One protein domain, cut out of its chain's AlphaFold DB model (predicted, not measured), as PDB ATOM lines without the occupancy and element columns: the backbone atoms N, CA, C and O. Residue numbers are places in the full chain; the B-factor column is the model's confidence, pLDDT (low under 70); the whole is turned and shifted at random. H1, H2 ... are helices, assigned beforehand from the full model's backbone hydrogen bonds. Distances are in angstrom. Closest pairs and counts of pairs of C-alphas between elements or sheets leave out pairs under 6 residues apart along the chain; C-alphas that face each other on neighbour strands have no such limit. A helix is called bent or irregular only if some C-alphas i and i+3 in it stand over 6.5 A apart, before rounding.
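This is residues 5 to 159 of the 161 residues of the protein "DUF932 domain-containing protein" of Ferruginibacter sp. BO-59 (UniProt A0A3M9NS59). Four helices make a core, with H5 in the middle, H7 alongside it, H2 crossing both, and H4 crossing H2 and H5; the long bent helix H1 swings out from this core as an L-shaped arm whose residues 5 to 11 and 17 to 32 stick out. H3 is near H2 at one edge, and H6 makes a corner with the first residues of H7 at another. The printed part has 155 residues with seven named helices, H1 to H7 in chain order, and no named strand: the class is all helix. The whole is compact, with a radius of gyration of the C-alphas of 16.5 A, and spans 49 by 35 by 29 A.

Find C-alpha 5 at (-16.334, -40.738, -24.740), where H1, residues 5 to 37, begins. By its hydrogen bonds it was assigned as one helix, but it is bent: C-alphas 22 and 25 are 6.8 A apart. Its arms are H1a, residues 5 to 22, 26.3 A long, and H1b, residues 25 to 37, 18.4 A long, ending at (-49.332, -37.023, -0.931). Further on come H2, residues 44 to 55, 16.4 A; H3, residues 59 to 66, 10.4 A; H4, residues 75 to 90, 21.6 A; H5, residues 103 to 117, 20.0 A; and H6, residues 123 to 131, 12.0 A. H7, residues 135 to 158, 21.7 A, ends at (-53.783, -52.416, -5.886); it is irregular, with C-alphas 152 and 155 9.5 A apart and a kink of 122 degrees near residue 152.

H1a and H1b stand at a steep tilt of 68 degrees, only just short of about perpendicular. Look at Trp 37 and Phe 104, whose C-alphas, 4.8 A apart, are the closest of H1b and H5; these two touch only at their ends. H5 is the hub. It touches H7 at a shallow tilt of 16 degrees, opposite ways, closest at C-alphas 111 and 140, 5.8 A. H4 touches H5 with residues 83 to 88 alone, at a steep tilt of 66 degrees, closest at C-alphas 88 and 109, 4.4 A. H2 touches H7, closest at C-alphas 54 and 143, 4.7 A, and also H4 and H5. H6 and H7 touch only at the corner, closest at C-alphas 130 and 137, 4.8 A. H3 is close to H2 but not clearly touching, with C-alphas 53 and 62 7.2 A apart. Every O i to N i+4 pair is within hydrogen-bond range in H1a, H1b, H2, H3, H4 and H6; H5 has 9 of 11 and H7 16 of 20.

The C-alphas farthest apart are those of Thr 6 and Gly 68, 49.0 A. The printed part has no cut, and the link from H4 to H5, residues 91 to 102, is long. Look for low confidence at residues 5 to 24, which are under 70; the mean pLDDT of the printed part is 86.9.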
ATOM      1  N   HIS A   5     -15.801 -41.205 -26.028       52.66
ATOM      2  CA  HIS A   5     -16.334 -40.738 -24.740       52.66
ATOM      3  C   HIS A   5     -16.943 -39.322 -24.779       52.66
ATOM      4  O   HIS A   5     -17.903 -39.052 -24.069       52.66
ATOM      5  N   THR A   6     -16.433 -38.413 -25.612       47.84
ATOM      6  CA  THR A   6     -16.839 -36.992 -25.612       47.84
ATOM      7  C   THR A   6     -18.208 -36.729 -26.247       47.84
ATOM      8  O   THR A   6     -18.896 -35.796 -25.845       47.84
ATOM      9  N   GLN A   7     -18.635 -37.562 -27.199       46.28
ATOM     10  CA  GLN A   7     -19.929 -37.415 -27.879       46.28
ATOM     11  C   GLN A   7     -21.102 -37.739 -26.936       46.28
ATOM     12  O   GLN A   7     -22.048 -36.964 -26.834       46.28
ATOM     13  N   ASN A   8     -20.958 -38.804 -26.139       57.00
ATOM     14  CA  ASN A   8     -21.931 -39.222 -25.125       57.00
ATOM     15  C   ASN A   8     -22.041 -38.193 -23.980       57.00
ATOM     16  O   ASN A   8     -23.121 -37.941 -23.462       57.00
ATOM     17  N   VAL A   9     -20.937 -37.531 -23.610       53.47
ATOM     18  CA  VAL A   9     -20.941 -36.453 -22.601       53.47
ATOM     19  C   VAL A   9     -21.728 -35.233 -23.088       53.47
ATOM     20  O   VAL A   9     -22.510 -34.675 -22.326       53.47
ATOM     21  N   LYS A  10     -21.581 -34.844 -24.361       52.62
ATOM     22  CA  LYS A  10     -22.297 -33.696 -24.936       52.62
ATOM     23  C   LYS A  10     -23.805 -33.949 -25.058       52.62
ATOM     24  O   LYS A  10     -24.590 -33.065 -24.725       52.62
ATOM     25  N   GLU A  11     -24.205 -35.153 -25.468       59.44
ATOM     26  CA  GLU A  11     -25.616 -35.571 -25.505       59.44
ATOM     27  C   GLU A  11     -26.229 -35.640 -24.099       59.44
ATOM     28  O   GLU A  11     -27.335 -35.146 -23.886       59.44
ATOM     29  N   ARG A  12     -25.489 -36.159 -23.110       57.91
ATOM     30  CA  ARG A  12     -25.917 -36.173 -21.701       57.91
ATOM     31  C   ARG A  12     -26.044 -34.769 -21.111       57.91
ATOM     32  O   ARG A  12     -27.009 -34.507 -20.403       57.91
ATOM     33  N   LEU A  13     -25.121 -33.857 -21.427       50.56
ATOM     34  CA  LEU A  13     -25.213 -32.446 -21.026       50.56
ATOM     35  C   LEU A  13     -26.410 -31.746 -21.679       50.56
ATOM     36  O   LEU A  13     -27.099 -30.980 -21.013       50.56
ATOM     37  N   GLN A  14     -26.704 -32.032 -22.950       55.97
ATOM     38  CA  GLN A  14     -27.895 -31.500 -23.621       55.97
ATOM     39  C   GLN A  14     -29.198 -32.061 -23.043       55.97
ATOM     40  O   GLN A  14     -30.152 -31.304 -22.878       55.97
ATOM     41  N   GLN A  15     -29.248 -33.351 -22.698       56.50
ATOM     42  CA  GLN A  15     -30.397 -33.940 -22.005       56.50
ATOM     43  C   GLN A  15     -30.573 -33.350 -20.599       56.50
ATOM     44  O   GLN A  15     -31.689 -32.981 -20.246       56.50
ATOM     45  N   ALA A  16     -29.488 -33.169 -19.841       48.59
ATOM     46  CA  ALA A  16     -29.518 -32.519 -18.531       48.59
ATOM     47  C   ALA A  16     -29.998 -31.056 -18.619       48.59
ATOM     48  O   ALA A  16     -30.855 -30.637 -17.847       48.59
ATOM     49  N   HIS A  17     -29.521 -30.295 -19.610       45.66
ATOM     50  CA  HIS A  17     -29.938 -28.909 -19.845       45.66
ATOM     51  C   HIS A  17     -31.403 -28.805 -20.310       45.66
ATOM     52  O   HIS A  17     -32.132 -27.905 -19.894       45.66
ATOM     53  N   LYS A  18     -31.877 -29.755 -21.129       48.41
ATOM     54  CA  LYS A  18     -33.293 -29.856 -21.524       48.41
ATOM     55  C   LYS A  18     -34.189 -30.211 -20.331       48.41
ATOM     56  O   LYS A  18     -35.285 -29.665 -20.232       48.41
ATOM     57  N   LEU A  19     -33.706 -31.054 -19.411       48.16
ATOM     58  CA  LEU A  19     -34.370 -31.322 -18.133       48.16
ATOM     59  C   LEU A  19     -34.528 -30.034 -17.314       48.16
ATOM     60  O   LEU A  19     -35.628 -29.762 -16.856       48.16
ATOM     61  N   MET A  20     -33.475 -29.215 -17.196       39.81
ATOM     62  CA  MET A  20     -33.498 -27.960 -16.426       39.81
ATOM     63  C   MET A  20     -34.488 -26.917 -16.981       39.81
ATOM     64  O   MET A  20     -35.134 -26.224 -16.203       39.81
ATOM     65  N   GLY A  21     -34.664 -26.824 -18.307       42.19
ATOM     66  CA  GLY A  21     -35.611 -25.881 -18.932       42.19
ATOM     67  C   GLY A  21     -37.084 -26.319 -18.905       42.19
ATOM     68  O   GLY A  21     -37.973 -25.479 -18.790       42.19
ATOM     69  N   ILE A  22     -37.358 -27.627 -18.976       46.69
ATOM     70  CA  ILE A  22     -38.707 -28.203 -18.768       46.69
ATOM     71  C   ILE A  22     -39.049 -28.249 -17.265       46.69
ATOM     72  O   ILE A  22     -40.221 -28.298 -16.891       46.69
ATOM     73  N   SER A  23     -38.024 -28.174 -16.406       58.16
ATOM     74  CA  SER A  23     -38.128 -28.346 -14.962       58.16
ATOM     75  C   SER A  23     -39.091 -27.383 -14.299       58.16
ATOM     76  O   SER A  23     -39.785 -27.834 -13.420       58.16
ATOM     77  N   ASN A  24     -39.175 -26.097 -14.659       60.22
ATOM     78  CA  ASN A  24     -39.853 -25.147 -13.762       60.22
ATOM     79  C   ASN A  24     -41.349 -25.455 -13.556       60.22
ATOM     80  O   ASN A  24     -41.789 -25.595 -12.421       60.22
ATOM     81  N   ARG A  25     -42.107 -25.671 -14.641       73.19
ATOM     82  CA  ARG A  25     -43.527 -26.063 -14.539       73.19
ATOM     83  C   ARG A  25     -43.691 -27.472 -13.976       73.19
ATOM     84  O   ARG A  25     -44.540 -27.700 -13.130       73.19
ATOM     85  N   LEU A  26     -42.835 -28.402 -14.400       74.69
ATOM     86  CA  LEU A  26     -42.854 -29.769 -13.881       74.69
ATOM     87  C   LEU A  26     -42.540 -29.817 -12.375       74.69
ATOM     88  O   LEU A  26     -43.095 -30.635 -11.657       74.69
ATOM     89  N   SER A  27     -41.654 -28.950 -11.891       78.12
ATOM     90  CA  SER A  27     -41.278 -28.815 -10.488       78.12
ATOM     91  C   SER A  27     -42.436 -28.250  -9.674       78.12
ATOM     92  O   SER A  27     -42.726 -28.806  -8.621       78.12
ATOM     93  N   GLU A  28     -43.123 -27.221 -10.178       85.62
ATOM     94  CA  GLU A  28     -44.352 -26.689  -9.569       85.62
ATOM     95  C   GLU A  28     -45.447 -27.771  -9.491       85.62
ATOM     96  O   GLU A  28     -46.031 -27.993  -8.429       85.62
ATOM     97  N   ASP A  29     -45.669 -28.519 -10.577       85.31
ATOM     98  CA  ASP A  29     -46.652 -29.610 -10.619       85.31
ATOM     99  C   ASP A  29     -46.300 -30.733  -9.627       85.31
ATOM    100  O   ASP A  29     -47.152 -31.202  -8.865       85.31
ATOM    101  N   LEU A  30     -45.032 -31.155  -9.594       87.62
ATOM    102  CA  LEU A  30     -44.552 -32.181  -8.667       87.62
ATOM    103  C   LEU A  30     -44.642 -31.720  -7.212       87.62
ATOM    104  O   LEU A  30     -45.019 -32.517  -6.355       87.62
ATOM    105  N   GLU A  31     -44.344 -30.454  -6.923       89.50
ATOM    106  CA  GLU A  31     -44.502 -29.884  -5.586       89.50
ATOM    107  C   GLU A  31     -45.964 -29.969  -5.125       89.50
ATOM    108  O   GLU A  31     -46.235 -30.433  -4.014       89.50
ATOM    109  N   ILE A  32     -46.919 -29.601  -5.983       92.38
ATOM    110  CA  ILE A  32     -48.355 -29.705  -5.682       92.38
ATOM    111  C   ILE A  32     -48.745 -31.163  -5.396       92.38
ATOM    112  O   ILE A  32     -49.423 -31.446  -4.401       92.38
ATOM    113  N   ILE A  33     -48.295 -32.102  -6.234       93.00
ATOM    114  CA  ILE A  33     -48.580 -33.537  -6.083       93.00
ATOM    115  C   ILE A  33     -47.988 -34.080  -4.776       93.00
ATOM    116  O   ILE A  33     -48.688 -34.743  -4.006       93.00
ATOM    117  N   PHE A  34     -46.730 -33.770  -4.475       93.56
ATOM    118  CA  PHE A  34     -46.060 -34.250  -3.268       93.56
ATOM    119  C   PHE A  34     -46.640 -33.637  -1.994       93.56
ATOM    120  O   PHE A  34     -46.868 -34.363  -1.025       93.56
ATOM    121  N   ASN A  35     -46.994 -32.350  -2.009       94.50
ATOM    122  CA  ASN A  35     -47.695 -31.703  -0.900       94.50
ATOM    123  C   ASN A  35     -49.072 -32.331  -0.639       94.50
ATOM    124  O   ASN A  35     -49.505 -32.427   0.513       94.50
ATOM    125  N   LYS A  36     -49.767 -32.796  -1.687       95.94
ATOM    126  CA  LYS A  36     -50.990 -33.596  -1.539       95.94
ATOM    127  C   LYS A  36     -50.676 -34.957  -0.911       95.94
ATOM    128  O   LYS A  36     -51.320 -35.332   0.065       95.94
ATOM    129  N   TRP A  37     -49.690 -35.688  -1.428       96.62
ATOM    130  CA  TRP A  37     -49.332 -37.023  -0.931       96.62
ATOM    131  C   TRP A  37     -48.817 -37.026   0.511       96.62
ATOM    132  O   TRP A  37     -49.076 -37.981   1.240       96.62
ATOM    133  N   ALA A  38     -48.164 -35.952   0.958       96.69
ATOM    134  CA  ALA A  38     -47.732 -35.783   2.347       96.69
ATOM    135  C   ALA A  38     -48.911 -35.735   3.340       96.69
ATOM    136  O   ALA A  38     -48.744 -36.001   4.528       96.69
ATOM    137  N   LYS A  39     -50.127 -35.430   2.871       96.38
ATOM    138  CA  LYS A  39     -51.345 -35.410   3.700       96.38
ATOM    139  C   LYS A  39     -52.106 -36.737   3.680       96.38
ATOM    140  O   LYS A  39     -52.961 -36.956   4.534       96.38
ATOM    141  N   ILE A  40     -51.810 -37.623   2.729       97.00
ATOM    142  CA  ILE A  40     -52.489 -38.914   2.578       97.00
ATOM    143  C   ILE A  40     -51.792 -39.939   3.463       97.00
ATOM    144  O   ILE A  40     -50.606 -40.212   3.276       97.00
ATOM    145  N   LYS A  41     -52.529 -40.516   4.413       96.56
ATOM    146  CA  LYS A  41     -52.022 -41.587   5.273       96.56
ATOM    147  C   LYS A  41     -52.083 -42.933   4.561       96.56
ATOM    148  O   LYS A  41     -53.035 -43.223   3.842       96.56
ATOM    149  N   ILE A  42     -51.055 -43.743   4.777       96.56
ATOM    150  CA  ILE A  42     -50.933 -45.094   4.231       96.56
ATOM    151  C   ILE A  42     -50.444 -46.028   5.341       96.56
ATOM    152  O   ILE A  42     -49.588 -45.651   6.140       96.56
ATOM    153  N   SER A  43     -51.024 -47.225   5.420       96.38
ATOM    154  CA  SER A  43     -50.665 -48.238   6.414       96.38
ATOM    155  C   SER A  43     -49.412 -49.011   5.996       96.38
ATOM    156  O   SER A  43     -49.139 -49.163   4.804       96.38
ATOM    157  N   ASP A  44     -48.675 -49.563   6.959       95.00
ATOM    158  CA  ASP A  44     -47.458 -50.337   6.676       95.00
ATOM    159  C   ASP A  44     -47.677 -51.510   5.697       95.00
ATOM    160  O   ASP A  44     -46.847 -51.678   4.797       95.00
ATOM    161  N   PRO A  45     -48.775 -52.295   5.778       95.12
ATOM    162  CA  PRO A  45     -49.066 -53.323   4.777       95.12
ATOM    163  C   PRO A  45     -49.223 -52.749   3.363       95.12
ATOM    164  O   PRO A  45     -48.682 -53.305   2.407       95.12
ATOM    165  N   ASN A  46     -49.889 -51.599   3.231       95.94
ATOM    166  CA  ASN A  46     -50.075 -50.932   1.943       95.94
ATOM    167  C   ASN A  46     -48.764 -50.349   1.408       95.94
ATOM    168  O   ASN A  46     -48.515 -50.425   0.207       95.94
ATOM    169  N   VAL A  47     -47.886 -49.836   2.278       96.81
ATOM    170  CA  VAL A  47     -46.531 -49.414   1.884       96.81
ATOM    171  C   VAL A  47     -45.747 -50.604   1.332       96.81
ATOM    172  O   VAL A  47     -45.182 -50.510   0.243       96.81
ATOM    173  N   LYS A  48     -45.747 -51.745   2.035       95.75
ATOM    174  CA  LYS A  48     -45.079 -52.968   1.561       95.75
ATOM    175  C   LYS A  48     -45.629 -53.424   0.213       95.75
ATOM    176  O   LYS A  48     -44.846 -53.716  -0.692       95.75
ATOM    177  N   ARG A  49     -46.954 -53.425   0.045       95.31
ATOM    178  CA  ARG A  49     -47.597 -53.806  -1.218       95.31
ATOM    179  C   ARG A  49     -47.222 -52.866  -2.362       95.31
ATOM    180  O   ARG A  49     -46.880 -53.329  -3.452       95.31
ATOM    181  N   LEU A  50     -47.234 -51.559  -2.111       96.94
ATOM    182  CA  LEU A  50     -46.839 -50.545  -3.084       96.94
ATOM    183  C   LEU A  50     -45.382 -50.740  -3.515       96.94
ATOM    184  O   LEU A  50     -45.099 -50.750  -4.713       96.94
ATOM    185  N   ILE A  51     -44.473 -50.975  -2.563       97.50
ATOM    186  CA  ILE A  51     -43.062 -51.274  -2.838       97.50
ATOM    187  C   ILE A  51     -42.939 -52.530  -3.702       97.50
ATOM    188  O   ILE A  51     -42.294 -52.479  -4.747       97.50
ATOM    189  N   GLN A  52     -43.580 -53.640  -3.325       95.81
ATOM    190  CA  GLN A  52     -43.532 -54.880  -4.107       95.81
ATOM    191  C   GLN A  52     -43.939 -54.633  -5.563       95.81
ATOM    192  O   GLN A  52     -43.196 -54.986  -6.477       95.81
ATOM    193  N   LEU A  53     -45.077 -53.964  -5.780       95.69
ATOM    194  CA  LEU A  53     -45.579 -53.646  -7.115       95.69
ATOM    195  C   LEU A  53     -44.647 -52.698  -7.875       95.69
ATOM    196  O   LEU A  53     -44.407 -52.910  -9.064       95.69
ATOM    197  N   ALA A  54     -44.087 -51.684  -7.217       96.00
ATOM    198  CA  ALA A  54     -43.163 -50.739  -7.836       96.00
ATOM    199  C   ALA A  54     -41.859 -51.411  -8.282       96.00
ATOM    200  O   ALA A  54     -41.329 -51.068  -9.341       96.00
ATOM    201  N   MET A  55     -41.370 -52.387  -7.512       96.19
ATOM    202  CA  MET A  55     -40.055 -53.012  -7.682       96.19
ATOM    203  C   MET A  55     -40.046 -54.225  -8.629       96.19
ATOM    204  O   MET A  55     -38.972 -54.744  -8.948       96.19
ATOM    205  N   VAL A  56     -41.215 -54.666  -9.110       95.00
ATOM    206  CA  VAL A  56     -41.392 -55.828  -9.999       95.00
ATOM    207  C   VAL A  56     -40.418 -55.811 -11.187       95.00
ATOM    208  O   VAL A  56     -40.496 -54.901 -12.015       95.00
ATOM    209  N   PRO A  57     -39.548 -56.827 -11.348       91.94
ATOM    210  CA  PRO A  57     -38.561 -56.865 -12.420       91.94
ATOM    211  C   PRO A  57     -39.162 -57.160 -13.799       91.94
ATOM    212  O   PRO A  57     -38.707 -56.589 -14.791       91.94
ATOM    213  N   ASN A  58     -40.169 -58.034 -13.850       92.38
ATOM    214  CA  ASN A  58     -40.759 -58.597 -15.064       92.38
ATOM    215  C   ASN A  58     -42.222 -59.035 -14.818       92.38
ATOM    216  O   ASN A  58     -42.724 -58.956 -13.699       92.38
ATOM    217  N   LYS A  59     -42.919 -59.487 -15.867       91.00
ATOM    218  CA  LYS A  59     -44.334 -59.896 -15.773       91.00
ATOM    219  C   LYS A  59     -44.558 -61.160 -14.938       91.00
ATOM    220  O   LYS A  59     -45.593 -61.276 -14.305       91.00
ATOM    221  N   GLU A  60     -43.602 -62.081 -14.913       92.62
ATOM    222  CA  GLU A  60     -43.709 -63.316 -14.129       92.62
ATOM    223  C   GLU A  60     -43.812 -63.013 -12.631       92.62
ATOM    224  O   GLU A  60     -44.745 -63.456 -11.968       92.62
ATOM    225  N   VAL A  61     -42.930 -62.148 -12.120       92.75
ATOM    226  CA  VAL A  61     -42.990 -61.708 -10.722       92.75
ATOM    227  C   VAL A  61     -44.303 -60.978 -10.428       92.75
ATOM    228  O   VAL A  61     -44.879 -61.182  -9.363       92.75
ATOM    229  N   LEU A  62     -44.820 -60.177 -11.368       91.75
ATOM    230  CA  LEU A  62     -46.135 -59.545 -11.211       91.75
ATOM    231  C   LEU A  62     -47.249 -60.584 -11.040       91.75
ATOM    232  O   LEU A  62     -48.043 -60.474 -10.110       91.75
ATOM    233  N   ASN A  63     -47.271 -61.600 -11.902       91.25
ATOM    234  CA  ASN A  63     -48.284 -62.649 -11.874       91.25
ATOM    235  C   ASN A  63     -48.217 -63.461 -10.575       91.25
ATOM    236  O   ASN A  63     -49.258 -63.778  -9.999       91.25
ATOM    237  N   ASN A  64     -47.012 -63.754 -10.076       91.12
ATOM    238  CA  ASN A  64     -46.832 -64.470  -8.812       91.12
ATOM    239  C   ASN A  64     -47.364 -63.648  -7.628       91.12
ATOM    240  O   ASN A  64     -48.091 -64.175  -6.788       91.12
ATOM    241  N   ILE A  65     -47.093 -62.339  -7.619       88.81
ATOM    242  CA  ILE A  65     -47.606 -61.381  -6.625       88.81
ATOM    243  C   ILE A  65     -49.139 -61.244  -6.689       88.81
ATOM    244  O   ILE A  65     -49.786 -61.048  -5.658       88.81
ATOM    245  N   GLN A  66     -49.733 -61.313  -7.883       86.94
ATOM    246  CA  GLN A  66     -51.188 -61.259  -8.075       86.94
ATOM    247  C   GLN A  66     -51.876 -62.573  -7.689       86.94
ATOM    248  O   GLN A  66     -52.966 -62.553  -7.131       86.94
ATOM    249  N   SER A  67     -51.223 -63.709  -7.936       88.31
ATOM    250  CA  SER A  67     -51.764 -65.047  -7.663       88.31
ATOM    251  C   SER A  67     -51.541 -65.510  -6.216       88.31
ATOM    252  O   SER A  67     -51.817 -66.664  -5.901       88.31
ATOM    253  N   GLY A  68     -50.983 -64.658  -5.346       85.81
ATOM    254  CA  GLY A  68     -50.657 -65.006  -3.957       85.81
ATOM    255  C   GLY A  68     -49.519 -66.026  -3.816       85.81
ATOM    256  O   GLY A  68     -49.352 -66.635  -2.763       85.81
ATOM    257  N   LYS A  69     -48.719 -66.229  -4.868       89.88
ATOM    258  CA  LYS A  69     -47.610 -67.191  -4.915       89.88
ATOM    259  C   LYS A  69     -46.319 -66.576  -4.379       89.88
ATOM    260  O   LYS A  69     -45.291 -66.568  -5.055       89.88
ATOM    261  N   GLU A  70     -46.362 -66.036  -3.164       81.56
ATOM    262  CA  GLU A  70     -45.205 -65.351  -2.565       81.56
ATOM    263  C   GLU A  70     -43.990 -66.280  -2.410       81.56
ATOM    264  O   GLU A  70     -42.848 -65.850  -2.555       81.56
ATOM    265  N   ASN A  71     -44.240 -67.577  -2.235       86.94
ATOM    266  CA  ASN A  71     -43.230 -68.635  -2.135       86.94
ATOM    267  C   ASN A  71     -42.377 -68.777  -3.411       86.94
ATOM    268  O   ASN A  71     -41.263 -69.288  -3.352       86.94
ATOM    269  N   GLU A  72     -42.907 -68.365  -4.569       89.44
ATOM    270  CA  GLU A  72     -42.211 -68.417  -5.862       89.44
ATOM    271  C   GLU A  72     -41.353 -67.158  -6.106       89.44
ATOM    272  O   GLU A  72     -40.657 -67.053  -7.118       89.44
ATOM    273  N   LEU A  73     -41.387 -66.174  -5.200       92.06
ATOM    274  CA  LEU A  73     -40.583 -64.963  -5.318       92.06
ATOM    275  C   LEU A  73     -39.130 -65.240  -4.936       92.06
ATOM    276  O   LEU A  73     -38.824 -65.789  -3.881       92.06
ATOM    277  N   SER A  74     -38.200 -64.793  -5.783       94.12
ATOM    278  CA  SER A  74     -36.773 -64.916  -5.477       94.12
ATOM    279  C   SER A  74     -36.418 -64.177  -4.183       94.12
ATOM    280  O   SER A  74     -36.848 -63.038  -3.971       94.12
ATOM    281  N   SER A  75     -35.532 -64.762  -3.376       94.62
ATOM    282  CA  SER A  75     -35.021 -64.114  -2.163       94.62
ATOM    283  C   SER A  75     -34.360 -62.767  -2.464       94.62
ATOM    284  O   SER A  75     -34.461 -61.840  -1.673       94.62
ATOM    285  N   TYR A  76     -33.739 -62.611  -3.641       94.31
ATOM    286  CA  TYR A  76     -33.191 -61.327  -4.085       94.31
ATOM    287  C   TYR A  76     -34.269 -60.235  -4.195       94.31
ATOM    288  O   TYR A  76     -34.056 -59.112  -3.741       94.31
ATOM    289  N   PHE A  77     -35.426 -60.556  -4.781       95.62
ATOM    290  CA  PHE A  77     -36.542 -59.618  -4.908       95.62
ATOM    291  C   PHE A  77     -37.140 -59.253  -3.547       95.62
ATOM    292  O   PHE A  77     -37.361 -58.070  -3.286       95.62
ATOM    293  N   ILE A  78     -37.348 -60.249  -2.681       95.69
ATOM    294  CA  ILE A  78     -37.865 -60.053  -1.319       95.69
ATOM    295  C   ILE A  78     -36.924 -59.130  -0.537       95.69
ATOM    296  O   ILE A  78     -37.332 -58.049  -0.122       95.69
ATOM    297  N   ASN A  79     -35.632 -59.469  -0.483       96.12
ATOM    298  CA  ASN A  79     -34.616 -58.673   0.210       96.12
ATOM    299  C   ASN A  79     -34.521 -57.238  -0.328       96.12
ATOM    300  O   ASN A  79     -34.243 -56.301   0.418       96.12
ATOM    301  N   MET A  80     -34.717 -57.047  -1.635       96.69
ATOM    302  CA  MET A  80     -34.748 -55.714  -2.230       96.69
ATOM    303  C   MET A  80     -35.962 -54.911  -1.744       96.69
ATOM    304  O   MET A  80     -35.798 -53.743  -1.404       96.69
ATOM    305  N   CYS A  81     -37.154 -55.512  -1.693       97.31
ATOM    306  CA  CYS A  81     -38.353 -54.849  -1.170       97.31
ATOM    307  C   CYS A  81     -38.206 -54.523   0.322       97.31
ATOM    308  O   CYS A  81     -38.531 -53.409   0.734       97.31
ATOM    309  N   ASP A  82     -37.646 -55.446   1.105       97.31
ATOM    310  CA  ASP A  82     -37.414 -55.249   2.536       97.31
ATOM    311  C   ASP A  82     -36.447 -54.095   2.799       97.31
ATOM    312  O   ASP A  82     -36.736 -53.243   3.630       97.31
ATOM    313  N   ARG A  83     -35.358 -53.981   2.028       97.62
ATOM    314  CA  ARG A  83     -34.416 -52.851   2.144       97.62
ATOM    315  C   ARG A  83     -35.041 -51.504   1.792       97.62
ATOM    316  O   ARG A  83     -34.669 -50.487   2.371       97.62
ATOM    317  N   VAL A  84     -35.963 -51.474   0.830       97.75
ATOM    318  CA  VAL A  84     -36.711 -50.251   0.497       97.75
ATOM    319  C   VAL A  84     -37.613 -49.869   1.669       97.75
ATOM    320  O   VAL A  84     -37.622 -48.712   2.088       97.75
ATOM    321  N   PHE A  85     -38.341 -50.843   2.220       97.25
ATOM    322  CA  PHE A  85     -39.217 -50.633   3.369       97.25
ATOM    323  C   PHE A  85     -38.423 -50.176   4.601       97.25
ATOM    324  O   PHE A  85     -38.766 -49.172   5.216       97.25
ATOM    325  N   GLU A  86     -37.316 -50.850   4.909       96.62
ATOM    326  CA  GLU A  86     -36.409 -50.513   6.004       96.62
ATOM    327  C   GLU A  86     -35.876 -49.084   5.874       96.62
ATOM    328  O   GLU A  86     -35.924 -48.324   6.842       96.62
ATOM    329  N   TYR A  87     -35.440 -48.673   4.680       95.69
ATOM    330  CA  TYR A  87     -34.997 -47.301   4.438       95.69
ATOM    331  C   TYR A  87     -36.105 -46.277   4.730       95.69
ATOM    332  O   TYR A  87     -35.847 -45.265   5.385       95.69
ATOM    333  N   GLY A  88     -37.338 -46.557   4.295       92.94
ATOM    334  CA  GLY A  88     -38.509 -45.717   4.565       92.94
ATOM    335  C   GLY A  88     -38.892 -45.626   6.046       92.94
ATOM    336  O   GLY A  88     -39.448 -44.619   6.468       92.94
ATOM    337  N   MET A  89     -38.576 -46.652   6.840       90.25
ATOM    338  CA  MET A  89     -38.973 -46.739   8.250       90.25
ATOM    339  C   MET A  89     -37.877 -46.345   9.243       90.25
ATOM    340  O   MET A  89     -38.170 -46.158  10.421       90.25
ATOM    341  N   SER A  90     -36.622 -46.227   8.804       90.75
ATOM    342  CA  SER A  90     -35.479 -46.018   9.707       90.75
ATOM    343  C   SER A  90     -34.613 -44.810   9.368       90.75
ATOM    344  O   SER A  90     -33.974 -44.252  10.260       90.75
ATOM    345  N   SER A  91     -34.581 -44.368   8.105       88.38
ATOM    346  CA  SER A  91     -33.737 -43.239   7.717       88.38
ATOM    347  C   SER A  91     -34.248 -41.941   8.357       88.38
ATOM    348  O   SER A  91     -35.426 -41.623   8.192       88.38
ATOM    349  N   PRO A  92     -33.398 -41.126   9.017       85.19
ATOM    350  CA  PRO A  92     -33.822 -39.866   9.635       85.19
ATOM    351  C   PRO A  92     -34.580 -38.930   8.682       85.19
ATOM    352  O   PRO A  92     -35.525 -38.262   9.092       85.19
ATOM    353  N   SER A  93     -34.225 -38.929   7.391       84.06
ATOM    354  CA  SER A  93     -34.901 -38.118   6.369       84.06
ATOM    355  C   SER A  93     -36.325 -38.596   6.038       84.06
ATOM    356  O   SER A  93     -37.057 -37.883   5.363       84.06
ATOM    357  N   GLN A  94     -36.683 -39.819   6.435       85.88
ATOM    358  CA  GLN A  94     -37.983 -40.466   6.209       85.88
ATOM    359  C   GLN A  94     -38.859 -40.486   7.472       85.88
ATOM    360  O   GLN A  94     -39.974 -41.005   7.477       85.88
ATOM    361  N   LEU A  95     -38.348 -39.914   8.564       86.62
ATOM    362  CA  LEU A  95     -39.005 -39.866   9.864       86.62
ATOM    363  C   LEU A  95     -39.610 -38.490  10.176       86.62
ATOM    364  O   LEU A  95     -40.000 -38.251  11.317       86.62
ATOM    365  N   THR A  96     -39.702 -37.611   9.175       88.19
ATOM    366  CA  THR A  96     -40.338 -36.290   9.283       88.19
ATOM    367  C   THR A  96     -41.862 -36.402   9.203       88.19
ATOM    368  O   THR A  96     -42.392 -37.379   8.678       88.19
ATOM    369  N   ASP A  97     -42.588 -35.372   9.646       84.88
ATOM    370  CA  ASP A  97     -44.061 -35.365   9.608       84.88
ATOM    371  C   ASP A  97     -44.639 -35.486   8.189       84.88
ATOM    372  O   ASP A  97     -45.717 -36.048   7.992       84.88
ATOM    373  N   THR A  98     -43.910 -34.985   7.190       87.75
ATOM    374  CA  THR A  98     -44.302 -35.044   5.776       87.75
ATOM    375  C   THR A  98     -44.052 -36.402   5.133       87.75
ATOM    376  O   THR A  98     -44.597 -36.655   4.066       87.75
ATOM    377  N   THR A  99     -43.233 -37.261   5.744       89.25
ATOM    378  CA  THR A  99     -42.831 -38.559   5.184       89.25
ATOM    379  C   THR A  99     -43.412 -39.713   5.993       89.25
ATOM    380  O   THR A  99     -44.098 -40.568   5.429       89.25
ATOM    381  N   ARG A 100     -43.260 -39.710   7.318       92.06
ATOM    382  CA  ARG A 100     -43.679 -40.807   8.197       92.06
ATOM    383  C   ARG A 100     -45.170 -41.142   8.057       92.06
ATOM    384  O   ARG A 100     -46.050 -40.341   8.384       92.06
ATOM    385  N   GLY A 101     -45.454 -42.369   7.615       92.94
ATOM    386  CA  GLY A 101     -46.821 -42.885   7.449       92.94
ATOM    387  C   GLY A 101     -47.636 -42.162   6.372       92.94
ATOM    388  O   GLY A 101     -48.867 -42.186   6.408       92.94
ATOM    389  N   THR A 102     -46.970 -41.470   5.445       97.31
ATOM    390  CA  THR A 102     -47.615 -40.753   4.340       97.31
ATOM    391  C   THR A 102     -47.324 -41.429   3.007       97.31
ATOM    392  O   THR A 102     -46.313 -42.117   2.843       97.31
ATOM    393  N   LEU A 103     -48.182 -41.185   2.020       97.06
ATOM    394  CA  LEU A 103     -47.956 -41.654   0.657       97.06
ATOM    395  C   LEU A 103     -46.679 -41.055   0.050       97.06
ATOM    396  O   LEU A 103     -45.955 -41.734  -0.675       97.06
ATOM    397  N   PHE A 104     -46.357 -39.806   0.404       96.25
ATOM    398  CA  PHE A 104     -45.097 -39.183   0.005       96.25
ATOM    399  C   PHE A 104     -43.888 -39.915   0.600       96.25
ATOM    400  O   PHE A 104     -42.903 -40.138  -0.101       96.25
ATOM    401  N   GLY A 105     -43.960 -40.356   1.856       96.00
ATOM    402  CA  GLY A 105     -42.929 -41.202   2.465       96.00
ATOM    403  C   GLY A 105     -42.767 -42.543   1.758       96.00
ATOM    404  O   GLY A 105     -41.644 -42.956   1.485       96.00
ATOM    405  N   ALA A 106     -43.871 -43.193   1.377       97.25
ATOM    406  CA  ALA A 106     -43.820 -44.440   0.609       97.25
ATOM    407  C   ALA A 106     -43.099 -44.255  -0.738       97.25
ATOM    408  O   ALA A 106     -42.246 -45.064  -1.110       97.25
ATOM    409  N   TYR A 107     -43.382 -43.156  -1.445       97.19
ATOM    410  CA  TYR A 107     -42.676 -42.814  -2.679       97.19
ATOM    411  C   TYR A 107     -41.187 -42.505  -2.442       97.19
ATOM    412  O   TYR A 107     -40.325 -42.992  -3.180       97.19
ATOM    413  N   ASN A 108     -40.869 -41.749  -1.385       95.62
ATOM    414  CA  ASN A 108     -39.490 -41.428  -1.012       95.62
ATOM    415  C   ASN A 108     -38.675 -42.648  -0.585       95.62
ATOM    416  O   ASN A 108     -37.463 -42.674  -0.795       95.62
ATOM    417  N   ALA A 109     -39.312 -43.675  -0.021       97.06
ATOM    418  CA  ALA A 109     -38.639 -44.926   0.280       97.06
ATOM    419  C   ALA A 109     -38.081 -45.569  -1.005       97.06
ATOM    420  O   ALA A 109     -36.913 -45.958  -1.054       97.06
ATOM    421  N   ILE A 110     -38.885 -45.605  -2.076       96.75
ATOM    422  CA  ILE A 110     -38.509 -46.186  -3.376       96.75
ATOM    423  C   ILE A 110     -37.389 -45.381  -4.040       96.75
ATOM    424  O   ILE A 110     -36.375 -45.947  -4.457       96.75
ATOM    425  N   THR A 111     -37.557 -44.064  -4.157       95.19
ATOM    426  CA  THR A 111     -36.554 -43.193  -4.796       95.19
ATOM    427  C   THR A 111     -35.268 -43.142  -3.970       95.19
ATOM    428  O   THR A 111     -34.173 -43.320  -4.510       95.19
ATOM    429  N   GLY A 112     -35.391 -42.995  -2.652       94.50
ATOM    430  CA  GLY A 112     -34.280 -42.934  -1.715       94.50
ATOM    431  C   GLY A 112     -33.487 -44.236  -1.624       94.50
ATOM    432  O   GLY A 112     -32.265 -44.178  -1.524       94.50
ATOM    433  N   TYR A 113     -34.119 -45.406  -1.778       97.06
ATOM    434  CA  TYR A 113     -33.398 -46.679  -1.898       97.06
ATOM    435  C   TYR A 113     -32.396 -46.652  -3.061       97.06
ATOM    436  O   TYR A 113     -31.219 -46.973  -2.883       97.06
ATOM    437  N   TYR A 114     -32.831 -46.225  -4.249       95.38
ATOM    438  CA  TYR A 114     -31.951 -46.142  -5.416       95.38
ATOM    439  C   TYR A 114     -30.904 -45.035  -5.308       95.38
ATOM    440  O   TYR A 114     -29.842 -45.133  -5.917       95.38
ATOM    441  N   GLN A 115     -31.171 -43.986  -4.539       92.12
ATOM    442  CA  GLN A 115     -30.202 -42.918  -4.336       92.12
ATOM    443  C   GLN A 115     -29.161 -43.263  -3.267       92.12
ATOM    444  O   GLN A 115     -27.986 -42.963  -3.469       92.12
ATOM    445  N   ASN A 116     -29.560 -43.898  -2.166       94.19
ATOM    446  CA  ASN A 116     -28.764 -43.915  -0.936       94.19
ATOM    447  C   ASN A 116     -28.401 -45.322  -0.445       94.19
ATOM    448  O   ASN A 116     -27.417 -45.465   0.272       94.19
ATOM    449  N   VAL A 117     -29.155 -46.358  -0.830       95.44
ATOM    450  CA  VAL A 117     -28.963 -47.729  -0.317       95.44
ATOM    451  C   VAL A 117     -28.383 -48.656  -1.376       95.44
ATOM    452  O   VAL A 117     -27.491 -49.458  -1.095       95.44
ATOM    453  N   ARG A 118     -28.879 -48.572  -2.614       94.69
ATOM    454  CA  ARG A 118     -28.401 -49.429  -3.695       94.69
ATOM    455  C   ARG A 118     -26.943 -49.109  -4.012       94.69
ATOM    456  O   ARG A 118     -26.601 -47.984  -4.365       94.69
ATOM    457  N   SER A 119     -26.099 -50.135  -3.971       95.12
ATOM    458  CA  SER A 119     -24.713 -50.029  -4.416       95.12
ATOM    459  C   SER A 119     -24.629 -49.994  -5.943       95.12
ATOM    460  O   SER A 119     -25.296 -50.762  -6.645       95.12
ATOM    461  N   TYR A 120     -23.763 -49.125  -6.451       94.19
ATOM    462  CA  TYR A 120     -23.417 -49.015  -7.864       94.19
ATOM    463  C   TYR A 120     -21.913 -49.187  -8.017       94.19
ATOM    464  O   TYR A 120     -21.158 -48.875  -7.099       94.19
ATOM    465  N   ARG A 121     -21.480 -49.675  -9.181       94.62
ATOM    466  CA  ARG A 121     -20.052 -49.850  -9.469       94.62
ATOM    467  C   ARG A 121     -19.303 -48.516  -9.468       94.62
ATOM    468  O   ARG A 121     -18.172 -48.451  -9.010       94.62
ATOM    469  N   ASP A 122     -19.937 -47.486 -10.014       93.38
ATOM    470  CA  ASP A 122     -19.389 -46.147 -10.178       93.38
ATOM    471  C   ASP A 122     -20.539 -45.124 -10.291       93.38
ATOM    472  O   ASP A 122     -21.714 -45.486 -10.450       93.38
ATOM    473  N   GLU A 123     -20.208 -43.836 -10.180       89.75
ATOM    474  CA  GLU A 123     -21.186 -42.744 -10.273       89.75
ATOM    475  C   GLU A 123     -21.862 -42.679 -11.646       89.75
ATOM    476  O   GLU A 123     -23.046 -42.351 -11.738       89.75
ATOM    477  N   GLU A 124     -21.155 -43.050 -12.716       89.69
ATOM    478  CA  GLU A 124     -21.723 -43.078 -14.062       89.69
ATOM    479  C   GLU A 124     -22.835 -44.133 -14.170       89.69
ATOM    480  O   GLU A 124     -23.907 -43.859 -14.715       89.69
ATOM    481  N   ALA A 125     -22.626 -45.323 -13.609       92.12
ATOM    482  CA  ALA A 125     -23.615 -46.388 -13.545       92.12
ATOM    483  C   ALA A 125     -24.826 -45.981 -12.697       92.12
ATOM    484  O   ALA A 125     -25.960 -46.292 -13.073       92.12
ATOM    485  N   LYS A 126     -24.608 -45.255 -11.592       92.56
ATOM    486  CA  LYS A 126     -25.688 -44.684 -10.774       92.56
ATOM    487  C   LYS A 126     -26.514 -43.680 -11.573       92.56
ATOM    488  O   LYS A 126     -27.731 -43.834 -11.667       92.56
ATOM    489  N   LEU A 127     -25.854 -42.713 -12.209       89.25
ATOM    490  CA  LEU A 127     -26.496 -41.699 -13.045       89.25
ATOM    491  C   LEU A 127     -27.317 -42.343 -14.166       89.25
ATOM    492  O   LEU A 127     -28.482 -42.008 -14.364       89.25
ATOM    493  N   LYS A 128     -26.740 -43.337 -14.850       87.50
ATOM    494  CA  LYS A 128     -27.415 -44.079 -15.918       87.50
ATOM    495  C   LYS A 128     -28.612 -44.873 -15.416       87.50
ATOM    496  O   LYS A 128     -29.619 -44.962 -16.109       87.50
ATOM    497  N   SER A 129     -28.523 -45.421 -14.205       91.06
ATOM    498  CA  SER A 129     -29.643 -46.115 -13.577       91.06
ATOM    499  C   SER A 129     -30.818 -45.180 -13.283       91.06
ATOM    500  O   SER A 129     -31.961 -45.606 -13.437       91.06
ATOM    501  N   LEU A 130     -30.523 -43.952 -12.847       86.50
ATOM    502  CA  LEU A 130     -31.500 -42.971 -12.375       86.50
ATOM    503  C   LEU A 130     -32.144 -42.143 -13.493       86.50
ATOM    504  O   LEU A 130     -33.306 -41.792 -13.341       86.50
ATOM    505  N   LEU A 131     -31.410 -41.808 -14.564       83.19
ATOM    506  CA  LEU A 131     -31.833 -40.772 -15.525       83.19
ATOM    507  C   LEU A 131     -31.800 -41.176 -17.011       83.19
ATOM    508  O   LEU A 131     -32.242 -40.394 -17.849       83.19
ATOM    509  N   PHE A 132     -31.208 -42.321 -17.375       82.25
ATOM    510  CA  PHE A 132     -30.976 -42.688 -18.783       82.25
ATOM    511  C   PHE A 132     -31.611 -44.036 -19.159       82.25
ATOM    512  O   PHE A 132     -30.949 -44.915 -19.719       82.25
ATOM    513  N   GLY A 133     -32.890 -44.214 -18.828       78.75
ATOM    514  CA  GLY A 133     -33.693 -45.408 -19.104       78.75
ATOM    515  C   GLY A 133     -33.334 -46.605 -18.223       78.75
ATOM    516  O   GLY A 133     -33.552 -47.759 -18.594       78.75
ATOM    517  N   GLY A 134     -32.700 -46.349 -17.082       88.88
ATOM    518  CA  GLY A 134     -32.176 -47.386 -16.212       88.88
ATOM    519  C   GLY A 134     -33.220 -48.008 -15.285       88.88
ATOM    520  O   GLY A 134     -34.370 -47.589 -15.199       88.88
ATOM    521  N   THR A 135     -32.804 -49.040 -14.543       93.06
ATOM    522  CA  THR A 135     -33.707 -49.735 -13.614       93.06
ATOM    523  C   THR A 135     -34.310 -48.806 -12.566       93.06
ATOM    524  O   THR A 135     -35.489 -48.958 -12.272       93.06
ATOM    525  N   ALA A 136     -33.524 -47.887 -11.991       92.62
ATOM    526  CA  ALA A 136     -34.036 -47.003 -10.953       92.62
ATOM    527  C   ALA A 136     -35.121 -46.087 -11.524       92.62
ATOM    528  O   ALA A 136     -36.212 -46.067 -10.971       92.62
ATOM    529  N   GLU A 137     -34.872 -45.464 -12.680       91.00
ATOM    530  CA  GLU A 137     -35.860 -44.632 -13.375       91.00
ATOM    531  C   GLU A 137     -37.182 -45.379 -13.620       91.00
ATOM    532  O   GLU A 137     -38.255 -44.894 -13.262       91.00
ATOM    533  N   MET A 138     -37.115 -46.603 -14.158       91.12
ATOM    534  CA  MET A 138     -38.311 -47.408 -14.428       91.12
ATOM    535  C   MET A 138     -39.100 -47.740 -13.153       91.12
ATOM    536  O   MET A 138     -40.334 -47.720 -13.162       91.12
ATOM    537  N   ARG A 139     -38.418 -48.055 -12.043       95.19
ATOM    538  CA  ARG A 139     -39.093 -48.354 -10.766       95.19
ATOM    539  C   ARG A 139     -39.650 -47.102 -10.105       95.19
ATOM    540  O   ARG A 139     -40.751 -47.160  -9.567       95.19
ATOM    541  N   THR A 140     -38.958 -45.968 -10.186       93.06
ATOM    542  CA  THR A 140     -39.457 -44.699  -9.643       93.06
ATOM    543  C   THR A 140     -40.647 -44.174 -10.442       93.06
ATOM    544  O   THR A 140     -41.595 -43.683  -9.842       93.06
ATOM    545  N   GLN A 141     -40.666 -44.338 -11.770       90.56
ATOM    546  CA  GLN A 141     -41.836 -44.011 -12.595       90.56
ATOM    547  C   GLN A 141     -43.035 -44.900 -12.248       90.56
ATOM    548  O   GLN A 141     -44.147 -44.408 -12.060       90.56
ATOM    549  N   ARG A 142     -42.813 -46.212 -12.092       93.38
ATOM    550  CA  ARG A 142     -43.875 -47.134 -11.668       93.38
ATOM    551  C   ARG A 142     -44.394 -46.808 -10.267       93.38
ATOM    552  O   ARG A 142     -45.602 -46.795 -10.064       93.38
ATOM    553  N   GLY A 143     -43.498 -46.522  -9.324       95.00
ATOM    554  CA  GLY A 143     -43.854 -46.098  -7.971       95.00
ATOM    555  C   GLY A 143     -44.671 -44.806  -7.961       95.00
ATOM    556  O   GLY A 143     -45.655 -44.728  -7.235       95.00
ATOM    557  N   PHE A 144     -44.321 -43.836  -8.812       94.56
ATOM    558  CA  PHE A 144     -45.073 -42.587  -8.954       94.56
ATOM    559  C   PHE A 144     -46.505 -42.860  -9.417       94.56
ATOM    560  O   PHE A 144     -47.446 -42.421  -8.767       94.56
ATOM    561  N   LYS A 145     -46.672 -43.657 -10.482       93.06
ATOM    562  CA  LYS A 145     -47.995 -44.028 -11.006       93.06
ATOM    563  C   LYS A 145     -48.851 -44.749  -9.958       93.06
ATOM    564  O   LYS A 145     -50.021 -44.428  -9.797       93.06
ATOM    565  N   LEU A 146     -48.264 -45.684  -9.210       95.31
ATOM    566  CA  LEU A 146     -48.968 -46.386  -8.129       95.31
ATOM    567  C   LEU A 146     -49.394 -45.434  -7.005       95.31
ATOM    568  O   LEU A 146     -50.494 -45.567  -6.478       95.31
ATOM    569  N   CYS A 147     -48.550 -44.464  -6.643       94.75
ATOM    570  CA  CYS A 147     -48.912 -43.445  -5.660       94.75
ATOM    571  C   CYS A 147     -50.015 -42.521  -6.189       94.75
ATOM    572  O   CYS A 147     -50.947 -42.195  -5.464       94.75
ATOM    573  N   GLU A 148     -49.967 -42.131  -7.460       93.56
ATOM    574  CA  GLU A 148     -51.023 -41.335  -8.083       93.56
ATOM    575  C   GLU A 148     -52.372 -42.070  -8.045       93.56
ATOM    576  O   GLU A 148     -53.364 -41.520  -7.557       93.56
ATOM    577  N   GLU A 149     -52.392 -43.341  -8.453       94.12
ATOM    578  CA  GLU A 149     -53.578 -44.197  -8.394       94.12
ATOM    579  C   GLU A 149     -54.075 -44.363  -6.949       94.12
ATOM    580  O   GLU A 149     -55.252 -44.122  -6.676       94.12
ATOM    581  N   PHE A 150     -53.186 -44.658  -5.995       95.94
ATOM    582  CA  PHE A 150     -53.537 -44.755  -4.573       95.94
ATOM    583  C   PHE A 150     -54.096 -43.436  -4.027       95.94
ATOM    584  O   PHE A 150     -55.039 -43.433  -3.242       95.94
ATOM    585  N   SER A 151     -53.583 -42.291  -4.483       95.00
ATOM    586  CA  SER A 151     -54.059 -40.975  -4.042       95.00
ATOM    587  C   SER A 151     -55.494 -40.652  -4.473       95.00
ATOM    588  O   SER A 151     -56.080 -39.694  -3.966       95.00
ATOM    589  N   THR A 152     -56.040 -41.419  -5.422       93.38
ATOM    590  CA  THR A 152     -57.403 -41.256  -5.945       93.38
ATOM    591  C   THR A 152     -58.335 -42.384  -5.513       93.38
ATOM    592  O   THR A 152     -59.499 -42.115  -5.234       93.38
ATOM    593  N   LYS A 153     -57.830 -43.620  -5.426       94.00
ATOM    594  CA  LYS A 153     -58.630 -44.835  -5.193       94.00
ATOM    595  C   LYS A 153     -58.348 -45.529  -3.854       94.00
ATOM    596  O   LYS A 153     -59.027 -46.491  -3.512       94.00
ATOM    597  N   GLY A 154     -57.343 -45.090  -3.098       92.44
ATOM    598  CA  GLY A 154     -56.894 -45.788  -1.893       92.44
ATOM    599  C   GLY A 154     -56.427 -47.212  -2.206       92.44
ATOM    600  O   GLY A 154     -55.736 -47.439  -3.199       92.44
ATOM    601  N   GLU A 155     -56.817 -48.178  -1.374       90.81
ATOM    602  CA  GLU A 155     -56.407 -49.587  -1.504       90.81
ATOM    603  C   GLU A 155     -56.862 -50.243  -2.811       90.81
ATOM    604  O   GLU A 155     -56.189 -51.142  -3.315       90.81
ATOM    605  N   GLU A 156     -57.937 -49.743  -3.431       89.88
ATOM    606  CA  GLU A 156     -58.396 -50.229  -4.735       89.88
ATOM    607  C   GLU A 156     -57.369 -49.990  -5.852       89.88
ATOM    608  O   GLU A 156     -57.424 -50.649  -6.888       89.88
ATOM    609  N   ALA A 157     -56.387 -49.103  -5.650       87.94
ATOM    610  CA  ALA A 157     -55.270 -48.931  -6.579       87.94
ATOM    611  C   ALA A 157     -54.415 -50.199  -6.739       87.94
ATOM    612  O   ALA A 157     -53.692 -50.340  -7.723       87.94
ATOM    613  N   PHE A 158     -54.489 -51.140  -5.793       85.81
ATOM    614  CA  PHE A 158     -53.783 -52.416  -5.886       85.81
ATOM    615  C   PHE A 158     -54.582 -53.502  -6.611       85.81
ATOM    616  O   PHE A 158     -54.022 -54.565  -6.904       85.81
ATOM    617  N   ASN A 159     -55.845 -53.229  -6.958       79.38
ATOM    618  CA  ASN A 159     -56.664 -54.089  -7.807       79.38
ATOM    619  C   ASN A 159     -56.230 -53.885  -9.264       79.38
ATOM    620  O   ASN A 159     -56.821 -53.129 -10.034       79.38
TER     621      ASN A 159